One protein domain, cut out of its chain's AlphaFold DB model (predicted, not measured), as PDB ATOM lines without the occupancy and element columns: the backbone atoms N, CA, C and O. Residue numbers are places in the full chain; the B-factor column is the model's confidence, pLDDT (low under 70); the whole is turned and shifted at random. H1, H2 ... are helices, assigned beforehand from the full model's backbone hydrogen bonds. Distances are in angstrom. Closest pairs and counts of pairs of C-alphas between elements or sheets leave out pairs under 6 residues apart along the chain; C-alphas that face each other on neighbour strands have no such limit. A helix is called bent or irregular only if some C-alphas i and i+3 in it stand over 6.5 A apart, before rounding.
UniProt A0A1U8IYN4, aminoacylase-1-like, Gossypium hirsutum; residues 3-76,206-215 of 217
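AT A GLANCE: This is residues 3 to 76 and 206 to 215 of the 217 residues of the protein "aminoacylase-1-like" of Gossypium hirsutum (UniProt A0A1U8IYN4). With little regular structure, mostly long unnamed stretches, this part sets H1 on one side and H2 and H3 at the other, with stretches 18 to 38 and 55 to 76 winding between and around them. Its 84 printed residues hold three named helices, H1, H2, H3 in chain order, with 30 residues, all helix, and no named strand. It is only just loose, close to compact, with a radius of gyration of the C-alphas of 14.5 A and spans of 37 by 30 by 22 A.

IN THESE COORDINATES: Find C-alpha 3 at (120.611, 104.132, 124.664); from there H1 runs 21.1 A to residue 17. H2, residues 39 to 47, covers 10.6 A and is only just irregular: C-alphas 39 and 42 are 6.53 A apart. H3, residues 49 to 54, covers 8.6 A and ends at C-alpha 54, (140.185, 98.944, 109.593).

HOW THE PARTS SIT: H1 is apart from H2 and H3. Look at Leu 45 and Phe 51, the closest C-alphas of H2 and H3, 6.1 A apart: these helices are close but not clearly touching, at a steep tilt of 65 degrees, the same way. Every O i to N i+4 pair is within hydrogen-bond range in H1 and H3, and 3 of 5 in H2.

THE WHOLE: Residues 77 to 205 are not printed; C-alphas 76 and 206 are 18.7 A apart. The H1 to H2 link is long, the H2 to H3 link tight. Residues 206 to 215 have pLDDT under 70.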
ATOM      1  N   CYS A   3     121.588 103.384 125.459       88.12
ATOM      2  CA  CYS A   3     120.611 104.132 124.664       88.12
ATOM      3  C   CYS A   3     121.253 104.808 123.445       88.12
ATOM      4  O   CYS A   3     120.668 104.763 122.365       88.12
ATOM      5  N   VAL A   4     122.461 105.361 123.592       86.38
ATOM      6  CA  VAL A   4     123.202 105.974 122.481       86.38
ATOM      7  C   VAL A   4     123.568 104.930 121.427       86.38
ATOM      8  O   VAL A   4     123.294 105.132 120.246       86.38
ATOM      9  N   GLY A   5     124.052 103.757 121.845       89.06
ATOM     10  CA  GLY A   5     124.317 102.651 120.920       89.06
ATOM     11  C   GLY A   5     123.095 102.258 120.075       89.06
ATOM     12  O   GLY A   5     123.202 102.060 118.864       89.06
ATOM     13  N   MET A   6     121.903 102.219 120.683       91.62
ATOM     14  CA  MET A   6     120.647 101.983 119.954       91.62
ATOM     15  C   MET A   6     120.324 103.101 118.954       91.62
ATOM     16  O   MET A   6     119.843 102.819 117.855       91.62
ATOM     17  N   GLN A   7     120.593 104.359 119.307       89.00
ATOM     18  CA  GLN A   7     120.385 105.504 118.418       89.00
ATOM     19  C   GLN A   7     121.315 105.450 117.200       89.00
ATOM     20  O   GLN A   7     120.846 105.668 116.083       89.00
ATOM     21  N   TYR A   8     122.590 105.086 117.379       90.75
ATOM     22  CA  TYR A   8     123.524 104.879 116.267       90.75
ATOM     23  C   TYR A   8     123.050 103.769 115.325       90.75
ATOM     24  O   TYR A   8     122.999 103.973 114.111       90.75
ATOM     25  N   MET A   9     122.619 102.624 115.864       93.56
ATOM     26  CA  MET A   9     122.080 101.535 115.041       93.56
ATOM     27  C   MET A   9     120.839 101.964 114.244       93.56
ATOM     28  O   MET A   9     120.743 101.673 113.051       93.56
ATOM     29  N   GLU A  10     119.906 102.688 114.868       94.94
ATOM     30  CA  GLU A  10     118.702 103.185 114.193       94.94
ATOM     31  C   GLU A  10     119.030 104.239 113.124       94.94
ATOM     32  O   GLU A  10     118.459 104.207 112.031       94.94
ATOM     33  N   ALA A  11     119.984 105.136 113.388       93.00
ATOM     34  CA  ALA A  11     120.443 106.124 112.416       93.00
ATOM     35  C   ALA A  11     121.060 105.449 111.180       93.00
ATOM     36  O   ALA A  11     120.666 105.746 110.050       93.00
ATOM     37  N   VAL A  12     121.953 104.473 111.382       94.75
ATOM     38  CA  VAL A  12     122.561 103.699 110.289       94.75
ATOM     39  C   VAL A  12     121.501 102.919 109.509       94.75
ATOM     40  O   VAL A  12     121.522 102.917 108.275       94.75
ATOM     41  N   ARG A  13     120.524 102.310 110.195       96.31
ATOM     42  CA  ARG A  13     119.404 101.609 109.549       96.31
ATOM     43  C   ARG A  13     118.593 102.548 108.651       96.31
ATOM     44  O   ARG A  13     118.275 102.171 107.522       96.31
ATOM     45  N   ARG A  14     118.272 103.760 109.122       97.50
ATOM     46  CA  ARG A  14     117.534 104.772 108.343       97.50
ATOM     47  C   ARG A  14     118.322 105.265 107.134       97.50
ATOM     48  O   ARG A  14     117.754 105.316 106.048       97.50
ATOM     49  N   LEU A  15     119.614 105.558 107.296       96.50
ATOM     50  CA  LEU A  15     120.494 105.963 106.192       96.50
ATOM     51  C   LEU A  15     120.574 104.878 105.113       96.50
ATOM     52  O   LEU A  15     120.432 105.151 103.921       96.50
ATOM     53  N   LYS A  16     120.725 103.616 105.524       95.19
ATOM     54  CA  LYS A  16     120.730 102.489 104.588       95.19
ATOM     55  C   LYS A  16     119.389 102.353 103.857       95.19
ATOM     56  O   LYS A  16     119.378 102.142 102.648       95.19
ATOM     57  N   ALA A  17     118.270 102.505 104.568       97.50
ATOM     58  CA  ALA A  17     116.930 102.448 103.981       97.50
ATOM     59  C   ALA A  17     116.650 103.602 103.000       97.50
ATOM     60  O   ALA A  17     115.905 103.410 102.044       97.50
ATOM     61  N   SER A  18     117.268 104.773 103.193       97.94
ATOM     62  CA  SER A  18     117.163 105.906 102.265       97.94
ATOM     63  C   SER A  18     118.094 105.799 101.049       97.94
ATOM     64  O   SER A  18     118.162 106.732 100.256       97.94
ATOM     65  N   GLY A  19     118.847 104.701 100.910       96.94
ATOM     66  CA  GLY A  19     119.793 104.497  99.810       96.94
ATOM     67  C   GLY A  19     121.100 105.285  99.942       96.94
ATOM     68  O   GLY A  19     121.831 105.405  98.961       96.94
ATOM     69  N   PHE A  20     121.417 105.817 101.129       97.38
ATOM     70  CA  PHE A  20     122.682 106.513 101.358       97.38
ATOM     71  C   PHE A  20     123.868 105.552 101.202       97.38
ATOM     72  O   PHE A  20     123.878 104.462 101.779       97.38
ATOM     73  N   GLN A  21     124.881 105.975 100.445       95.38
ATOM     74  CA  GLN A  21     126.124 105.236 100.237       95.38
ATOM     75  C   GLN A  21     127.296 106.071 100.768       95.38
ATOM     76  O   GLN A  21     127.613 107.114 100.183       95.38
ATOM     77  N   PRO A  22     127.929 105.670 101.884       92.81
ATOM     78  CA  PRO A  22     129.038 106.423 102.445       92.81
ATOM     79  C   PRO A  22     130.273 106.323 101.539       92.81
ATOM     80  O   PRO A  22     130.550 105.287 100.938       92.81
ATOM     81  N   LYS A  23     131.051 107.408 101.458       94.19
ATOM     82  CA  LYS A  23     132.305 107.447 100.679       94.19
ATOM     83  C   LYS A  23     133.443 106.638 101.318       94.19
ATOM     84  O   LYS A  23     134.408 106.300 100.641       94.19
ATOM     85  N   ARG A  24     133.359 106.388 102.626       93.44
ATOM     86  CA  ARG A  24     134.317 105.615 103.430       93.44
ATOM     87  C   ARG A  24     133.558 104.505 104.158       93.44
ATOM     88  O   ARG A  24     132.341 104.589 104.313       93.44
ATOM     89  N   SER A  25     134.278 103.487 104.613       93.81
ATOM     90  CA  SER A  25     133.710 102.441 105.463       93.81
ATOM     91  C   SER A  25     133.181 103.038 106.767       93.81
ATOM     92  O   SER A  25     133.852 103.861 107.385       93.81
ATOM     93  N   LEU A  26     131.992 102.603 107.182       93.06
ATOM     94  CA  LEU A  26     131.435 102.904 108.497       93.06
ATOM     95  C   LEU A  26     131.484 101.631 109.340       93.06
ATOM     96  O   LEU A  26     130.892 100.619 108.961       93.06
ATOM     97  N   TYR A  27     132.170 101.699 110.475       93.19
ATOM     98  CA  TYR A  27     132.244 100.617 111.449       93.19
ATOM     99  C   TYR A  27     131.447 101.005 112.695       93.19
ATOM    100  O   TYR A  27     131.538 102.138 113.159       93.19
ATOM    101  N   LEU A  28     130.669 100.064 113.228       92.44
ATOM    102  CA  LEU A  28     130.064 100.174 114.553       92.44
ATOM    103  C   LEU A  28     130.811  99.213 115.474       92.44
ATOM    104  O   LEU A  28     130.860  98.016 115.186       92.44
ATOM    105  N   SER A  29     131.396  99.740 116.546       91.69
ATOM    106  CA  SER A  29     132.130  98.963 117.543       91.69
ATOM    107  C   SER A  29     131.412  99.052 118.883       91.69
ATOM    108  O   SER A  29     131.023 100.136 119.304       91.69
ATOM    109  N   PHE A  30     131.231  97.909 119.539       91.50
ATOM    110  CA  PHE A  30     130.702  97.822 120.897       91.50
ATOM    111  C   PHE A  30     131.693  97.000 121.706       91.50
ATOM    112  O   PHE A  30     131.832  95.796 121.484       91.50
ATOM    113  N   VAL A  31     132.407  97.669 122.600       90.69
ATOM    114  CA  VAL A  31     133.491  97.094 123.397       90.69
ATOM    115  C   VAL A  31     133.061  97.002 124.863       90.69
ATOM    116  O   VAL A  31     132.293  97.849 125.322       90.69
ATOM    117  N   PRO A  32     133.469  95.948 125.586       90.69
ATOM    118  CA  PRO A  32     133.210  95.843 127.015       90.69
ATOM    119  C   PRO A  32     134.155  96.755 127.813       90.69
ATOM    120  O   PRO A  32     135.074  97.360 127.264       90.69
ATOM    121  N   ASP A  33     133.934  96.786 129.124       88.00
ATOM    122  CA  ASP A  33     134.887  97.256 130.135       88.00
ATOM    123  C   ASP A  33     135.215  98.756 130.175       88.00
ATOM    124  O   ASP A  33     136.054  99.141 130.981       88.00
ATOM    125  N   GLU A  34     134.543  99.615 129.400       86.19
ATOM    126  CA  GLU A  34     134.744 101.080 129.451       86.19
ATOM    127  C   GLU A  34     134.624 101.628 130.889       86.19
ATOM    128  O   GLU A  34     135.572 102.221 131.392       86.19
ATOM    129  N   GLU A  35     133.554 101.270 131.609       82.00
ATOM    130  CA  GLU A  35     133.274 101.740 132.982       82.00
ATOM    131  C   GLU A  35     134.358 101.345 134.016       82.00
ATOM    132  O   GLU A  35     134.334 101.804 135.160       82.00
ATOM    133  N   ILE A  36     135.288 100.451 133.648       76.44
ATOM    134  CA  ILE A  36     136.428 100.012 134.470       76.44
ATOM    135  C   ILE A  36     137.792 100.302 133.814       76.44
ATOM    136  O   ILE A  36     138.803  99.761 134.262       76.44
ATOM    137  N   GLY A  37     137.833 101.147 132.777       76.50
ATOM    138  CA  GLY A  37     139.054 101.633 132.117       76.50
ATOM    139  C   GLY A  37     139.353 101.027 130.739       76.50
ATOM    140  O   GLY A  37     140.298 101.436 130.077       76.50
ATOM    141  N   GLY A  38     138.574 100.054 130.266       84.25
ATOM    142  CA  GLY A  38     138.650  99.564 128.885       84.25
ATOM    143  C   GLY A  38     139.873  98.704 128.533       84.25
ATOM    144  O   GLY A  38     140.019  98.342 127.360       84.25
ATOM    145  N   HIS A  39     140.709  98.323 129.508       83.94
ATOM    146  CA  HIS A  39     141.944  97.548 129.295       83.94
ATOM    147  C   HIS A  39     141.714  96.213 128.569       83.94
ATOM    148  O   HIS A  39     142.436  95.852 127.639       83.94
ATOM    149  N   ASP A  40     140.677  95.471 128.959       88.19
ATOM    150  CA  ASP A  40     140.328  94.190 128.335       88.19
ATOM    151  C   ASP A  40     139.373  94.333 127.133       88.19
ATOM    152  O   ASP A  40     139.142  93.366 126.401       88.19
ATOM    153  N   GLY A  41     138.877  95.548 126.885       90.44
ATOM    154  CA  GLY A  41     137.975  95.889 125.793       90.44
ATOM    155  C   GLY A  41     138.670  96.676 124.687       90.44
ATOM    156  O   GLY A  41     139.295  96.107 123.784       90.44
ATOM    157  N   LEU A  42     138.509  98.000 124.718       88.50
ATOM    158  CA  LEU A  42     138.958  98.881 123.645       88.50
ATOM    159  C   LEU A  42     140.478  98.918 123.487       88.50
ATOM    160  O   LEU A  42     140.950  98.948 122.354       88.50
ATOM    161  N   GLU A  43     141.243  98.862 124.578       87.75
ATOM    162  CA  GLU A  43     142.706  98.887 124.502       87.75
ATOM    163  C   GLU A  43     143.237  97.686 123.699       87.75
ATOM    164  O   GLU A  43     144.028  97.838 122.762       87.75
ATOM    165  N   LYS A  44     142.719  96.484 123.975       91.69
ATOM    166  CA  LYS A  44     143.049  95.279 123.201       91.69
ATOM    167  C   LYS A  44     142.610  95.372 121.746       91.69
ATOM    168  O   LYS A  44     143.350  94.945 120.858       91.69
ATOM    169  N   LEU A  45     141.423  95.925 121.480       92.19
ATOM    170  CA  LEU A  45     140.973  96.156 120.109       92.19
ATOM    171  C   LEU A  45     141.943  97.096 119.385       92.19
ATOM    172  O   LEU A  45     142.407  96.750 118.303       92.19
ATOM    173  N   ALA A  46     142.296  98.224 119.996       90.62
ATOM    174  CA  ALA A  46     143.208  99.226 119.455       90.62
ATOM    175  C   ALA A  46     144.591  98.649 119.106       90.62
ATOM    176  O   ALA A  46     145.168  98.991 118.071       90.62
ATOM    177  N   GLN A  47     145.107  97.737 119.932       92.25
ATOM    178  CA  GLN A  47     146.391  97.063 119.707       92.25
ATOM    179  C   GLN A  47     146.318  95.941 118.651       92.25
ATOM    180  O   GLN A  47     147.346  95.548 118.083       92.25
ATOM    181  N   SER A  48     145.118  95.430 118.363       93.56
ATOM    182  CA  SER A  48     144.911  94.308 117.448       93.56
ATOM    183  C   SER A  48     145.185  94.661 115.983       93.56
ATOM    184  O   SER A  48     144.977  95.785 115.519       93.56
ATOM    185  N   ASP A  49     145.561  93.651 115.198       96.19
ATOM    186  CA  ASP A  49     145.697  93.810 113.748       96.19
ATOM    187  C   ASP A  49     144.343  94.034 113.060       96.19
ATOM    188  O   ASP A  49     144.292  94.616 111.978       96.19
ATOM    189  N   VAL A  50     143.232  93.638 113.696       93.69
ATOM    190  CA  VAL A  50     141.878  93.935 113.207       93.69
ATOM    191  C   VAL A  50     141.682  95.445 113.121       93.69
ATOM    192  O   VAL A  50     141.334  95.947 112.055       93.69
ATOM    193  N   PHE A  51     141.974  96.174 114.201       93.88
ATOM    194  CA  PHE A  51     141.808  97.626 114.230       93.88
ATOM    195  C   PHE A  51     142.769  98.341 113.277       93.88
ATOM    196  O   PHE A  51     142.350  99.224 112.528       93.88
ATOM    197  N   LYS A  52     144.036  97.908 113.210       92.75
ATOM    198  CA  LYS A  52     145.004  98.447 112.236       92.75
ATOM    199  C   LYS A  52     144.503  98.298 110.795       92.75
ATOM    200  O   LYS A  52     144.568  99.246 110.015       92.75
ATOM    201  N   ASN A  53     143.938  97.138 110.457       95.00
ATOM    202  CA  ASN A  53     143.407  96.858 109.122       95.00
ATOM    203  C   ASN A  53     142.099  97.604 108.805       95.00
ATOM    204  O   ASN A  53     141.766  97.762 107.631       95.00
ATOM    205  N   MET A  54     141.364  98.095 109.811       94.00
ATOM    206  CA  MET A  54     140.185  98.944 109.593       94.00
ATOM    207  C   MET A  54     140.550 100.315 109.000       94.00
ATOM    208  O   MET A  54     139.685 100.946 108.392       94.00
ATOM    209  N   ASN A  55     141.812 100.758 109.133       93.00
ATOM    210  CA  ASN A  55     142.318 102.027 108.596       93.00
ATOM    211  C   ASN A  55     141.408 103.223 108.955       93.00
ATOM    212  O   ASN A  55     140.868 103.919 108.084       93.00
ATOM    213  N   VAL A  56     141.178 103.377 110.262       91.50
ATOM    214  CA  VAL A  56     140.248 104.347 110.849       91.50
ATOM    215  C   VAL A  56     140.848 105.755 110.829       91.50
ATOM    216  O   VAL A  56     141.928 105.979 111.370       91.50
ATOM    217  N   ASP A  57     140.119 106.709 110.241       90.00
ATOM    218  CA  ASP A  57     140.496 108.136 110.234       90.00
ATOM    219  C   ASP A  57     139.803 108.945 111.338       90.00
ATOM    220  O   ASP A  57     140.388 109.874 111.888       90.00
ATOM    221  N   ILE A  58     138.531 108.637 111.604       89.50
ATOM    222  CA  ILE A  58     137.658 109.368 112.525       89.50
ATOM    223  C   ILE A  58     136.896 108.340 113.345       89.50
ATOM    224  O   ILE A  58     136.380 107.364 112.794       89.50
ATOM    225  N   VAL A  59     136.788 108.601 114.640       88.75
ATOM    226  CA  VAL A  59     135.922 107.862 115.553       88.75
ATOM    227  C   VAL A  59     134.956 108.848 116.188       88.75
ATOM    228  O   VAL A  59     135.301 110.006 116.427       88.75
ATOM    229  N   LEU A  60     133.728 108.387 116.386       87.56
ATOM    230  CA  LEU A  60     132.719 109.090 117.156       87.56
ATOM    231  C   LEU A  60     132.534 108.322 118.450       87.56
ATOM    232  O   LEU A  60     132.163 107.147 118.394       87.56
ATOM    233  N   ASP A  61     132.838 109.010 119.544       86.19
ATOM    234  CA  ASP A  61     132.702 108.529 120.914       86.19
ATOM    235  C   ASP A  61     131.243 108.157 121.265       86.19
ATOM    236  O   ASP A  61     130.300 108.405 120.489       86.19
ATOM    237  N   GLU A  62     130.999 107.699 122.482       82.19
ATOM    238  CA  GLU A  62     129.668 107.538 123.043       82.19
ATOM    239  C   GLU A  62     128.993 108.890 123.314       82.19
ATOM    240  O   GLU A  62     127.767 109.007 123.194       82.19
ATOM    241  N   GLY A  63     129.773 109.935 123.601       80.69
ATOM    242  CA  GLY A  63     129.268 111.283 123.848       80.69
ATOM    243  C   GLY A  63     128.228 111.341 124.975       80.69
ATOM    244  O   GLY A  63     128.266 110.586 125.933       80.69
ATOM    245  N   LEU A  64     127.260 112.263 124.899       81.69
ATOM    246  CA  LEU A  64     126.156 112.341 125.867       81.69
ATOM    247  C   LEU A  64     124.828 112.630 125.174       81.69
ATOM    248  O   LEU A  64     124.743 113.461 124.266       81.69
ATOM    249  N   ALA A  65     123.758 112.003 125.667       80.81
ATOM    250  CA  ALA A  65     122.405 112.318 125.228       80.81
ATOM    251  C   ALA A  65     122.049 113.779 125.559       80.81
ATOM    252  O   ALA A  65     122.317 114.275 126.659       80.81
ATOM    253  N   SER A  66     121.405 114.467 124.615       81.75
ATOM    254  CA  SER A  66     120.916 115.832 124.809       81.75
ATOM    255  C   SER A  66     119.410 115.839 125.081       81.75
ATOM    256  O   SER A  66     118.673 115.105 124.421       81.75
ATOM    257  N   PRO A  67     118.913 116.664 126.024       83.00
ATOM    258  CA  PRO A  67     117.479 116.795 126.283       83.00
ATOM    259  C   PRO A  67     116.744 117.626 125.216       83.00
ATOM    260  O   PRO A  67     115.528 117.773 125.291       83.00
ATOM    261  N   ASN A  68     117.469 118.217 124.263       87.81
ATOM    262  CA  ASN A  68     116.925 119.044 123.189       87.81
ATOM    263  C   ASN A  68     117.515 118.633 121.830       87.81
ATOM    264  O   ASN A  68     118.293 117.687 121.738       87.81
ATOM    265  N   GLU A  69     117.149 119.354 120.770       86.06
ATOM    266  CA  GLU A  69     117.570 119.058 119.391       86.06
ATOM    267  C   GLU A  69     119.026 119.454 119.073       86.06
ATOM    268  O   GLU A  69     119.467 119.319 117.934       86.06
ATOM    269  N   ASN A  70     119.795 119.933 120.057       85.56
ATOM    270  CA  ASN A  70     121.200 120.283 119.868       85.56
ATOM    271  C   ASN A  70     122.109 119.152 120.343       85.56
ATOM    272  O   ASN A  70     121.955 118.652 121.458       85.56
ATOM    273  N   TYR A  71     123.119 118.813 119.545       81.25
ATOM    274  CA  TYR A  71     124.180 117.899 119.960       81.25
ATOM    275  C   TYR A  71     125.219 118.619 120.818       81.25
ATOM    276  O   TYR A  71     125.619 119.746 120.521       81.25
ATOM    277  N   ARG A  72     125.680 117.950 121.878       82.12
ATOM    278  CA  ARG A  72     126.851 118.386 122.644       82.12
ATOM    279  C   ARG A  72     128.084 117.777 121.999       82.12
ATOM    280  O   ARG A  72     128.168 116.560 121.888       82.12
ATOM    281  N   LEU A  73     129.000 118.629 121.557       83.00
ATOM    282  CA  LEU A  73     130.253 118.195 120.957       83.00
ATOM    283  C   LEU A  73     131.356 118.210 122.015       83.00
ATOM    284  O   LEU A  73     131.654 119.263 122.579       83.00
ATOM    285  N   PHE A  74     131.969 117.052 122.225       82.94
ATOM    286  CA  PHE A  74     133.203 116.896 122.982       82.94
ATOM    287  C   PHE A  74     134.316 116.542 121.998       82.94
ATOM    288  O   PHE A  74     134.086 115.844 121.014       82.94
ATOM    289  N   TYR A  75     135.502 117.103 122.211       83.69
ATOM    290  CA  TYR A  75     136.666 116.900 121.339       83.69
ATOM    291  C   TYR A  75     137.925 116.537 122.136       83.69
ATOM    292  O   TYR A  75     139.035 116.571 121.608       83.69
ATOM    293  N   GLY A  76     137.751 116.207 123.412       82.25
ATOM    294  CA  GLY A  76     138.813 115.758 124.290       82.25
ATOM    295  C   GLY A  76     138.282 115.465 125.685       82.25
ATOM    296  O   GLY A  76     137.334 116.106 126.145       82.25
ATOM    297  N   GLU A 206     155.065 107.673 118.429       30.48
ATOM    298  CA  GLU A 206     154.347 108.095 117.193       30.48
ATOM    299  C   GLU A 206     152.981 107.494 116.748       30.48
ATOM    300  O   GLU A 206     152.472 107.848 115.688       30.48
ATOM    301  N   VAL A 207     152.312 106.664 117.540       32.62
ATOM    302  CA  VAL A 207     151.056 105.958 117.256       32.62
ATOM    303  C   VAL A 207     150.145 105.921 118.497       32.62
ATOM    304  O   VAL A 207     148.926 105.849 118.354       32.62
ATOM    305  N   THR A 208     150.680 106.075 119.714       31.38
ATOM    306  CA  THR A 208     149.918 106.056 120.983       31.38
ATOM    307  C   THR A 208     148.963 107.242 121.164       31.38
ATOM    308  O   THR A 208     147.890 107.083 121.747       31.38
ATOM    309  N   TRP A 209     149.263 108.404 120.575       31.28
ATOM    310  CA  TRP A 209     148.387 109.586 120.650       31.28
ATOM    311  C   TRP A 209     147.069 109.459 119.873       31.28
ATOM    312  O   TRP A 209     146.177 110.278 120.071       31.28
ATOM    313  N   ARG A 210     146.913 108.460 118.993       32.09
ATOM    314  CA  ARG A 210     145.662 108.278 118.237       32.09
ATOM    315  C   ARG A 210     144.632 107.390 118.925       32.09
ATOM    316  O   ARG A 210     143.501 107.398 118.465       32.09
ATOM    317  N   LEU A 211     144.993 106.633 119.963       36.84
ATOM    318  CA  LEU A 211     144.153 105.528 120.448       36.84
ATOM    319  C   LEU A 211     143.740 105.608 121.918       36.84
ATOM    320  O   LEU A 211     142.666 105.125 122.239       36.84
ATOM    321  N   LEU A 212     144.503 106.263 122.794       35.03
ATOM    322  CA  LEU A 212     144.079 106.436 124.195       35.03
ATOM    323  C   LEU A 212     143.143 107.635 124.394       35.03
ATOM    324  O   LEU A 212     142.252 107.580 125.228       35.03
ATOM    325  N   GLY A 213     143.227 108.653 123.530       34.69
ATOM    326  CA  GLY A 213     142.186 109.685 123.427       34.69
ATOM    327  C   GLY A 213     140.860 109.180 122.838       34.69
ATOM    328  O   GLY A 213     139.956 109.982 122.661       34.69
ATOM    329  N   LEU A 214     140.771 107.887 122.498       37.25
ATOM    330  CA  LEU A 214     139.569 107.208 122.005       37.25
ATOM    331  C   LEU A 214     138.945 106.253 123.019       37.25
ATOM    332  O   LEU A 214     137.891 105.712 122.719       37.25
ATOM    333  N   VAL A 215     139.598 105.990 124.159       34.62
ATOM    334  CA  VAL A 215     139.039 105.102 125.197       34.62
ATOM    335  C   VAL A 215     138.009 105.814 126.070       34.62
ATOM    336  O   VAL A 215     137.255 105.170 126.787       34.62
TER     337      VAL A 215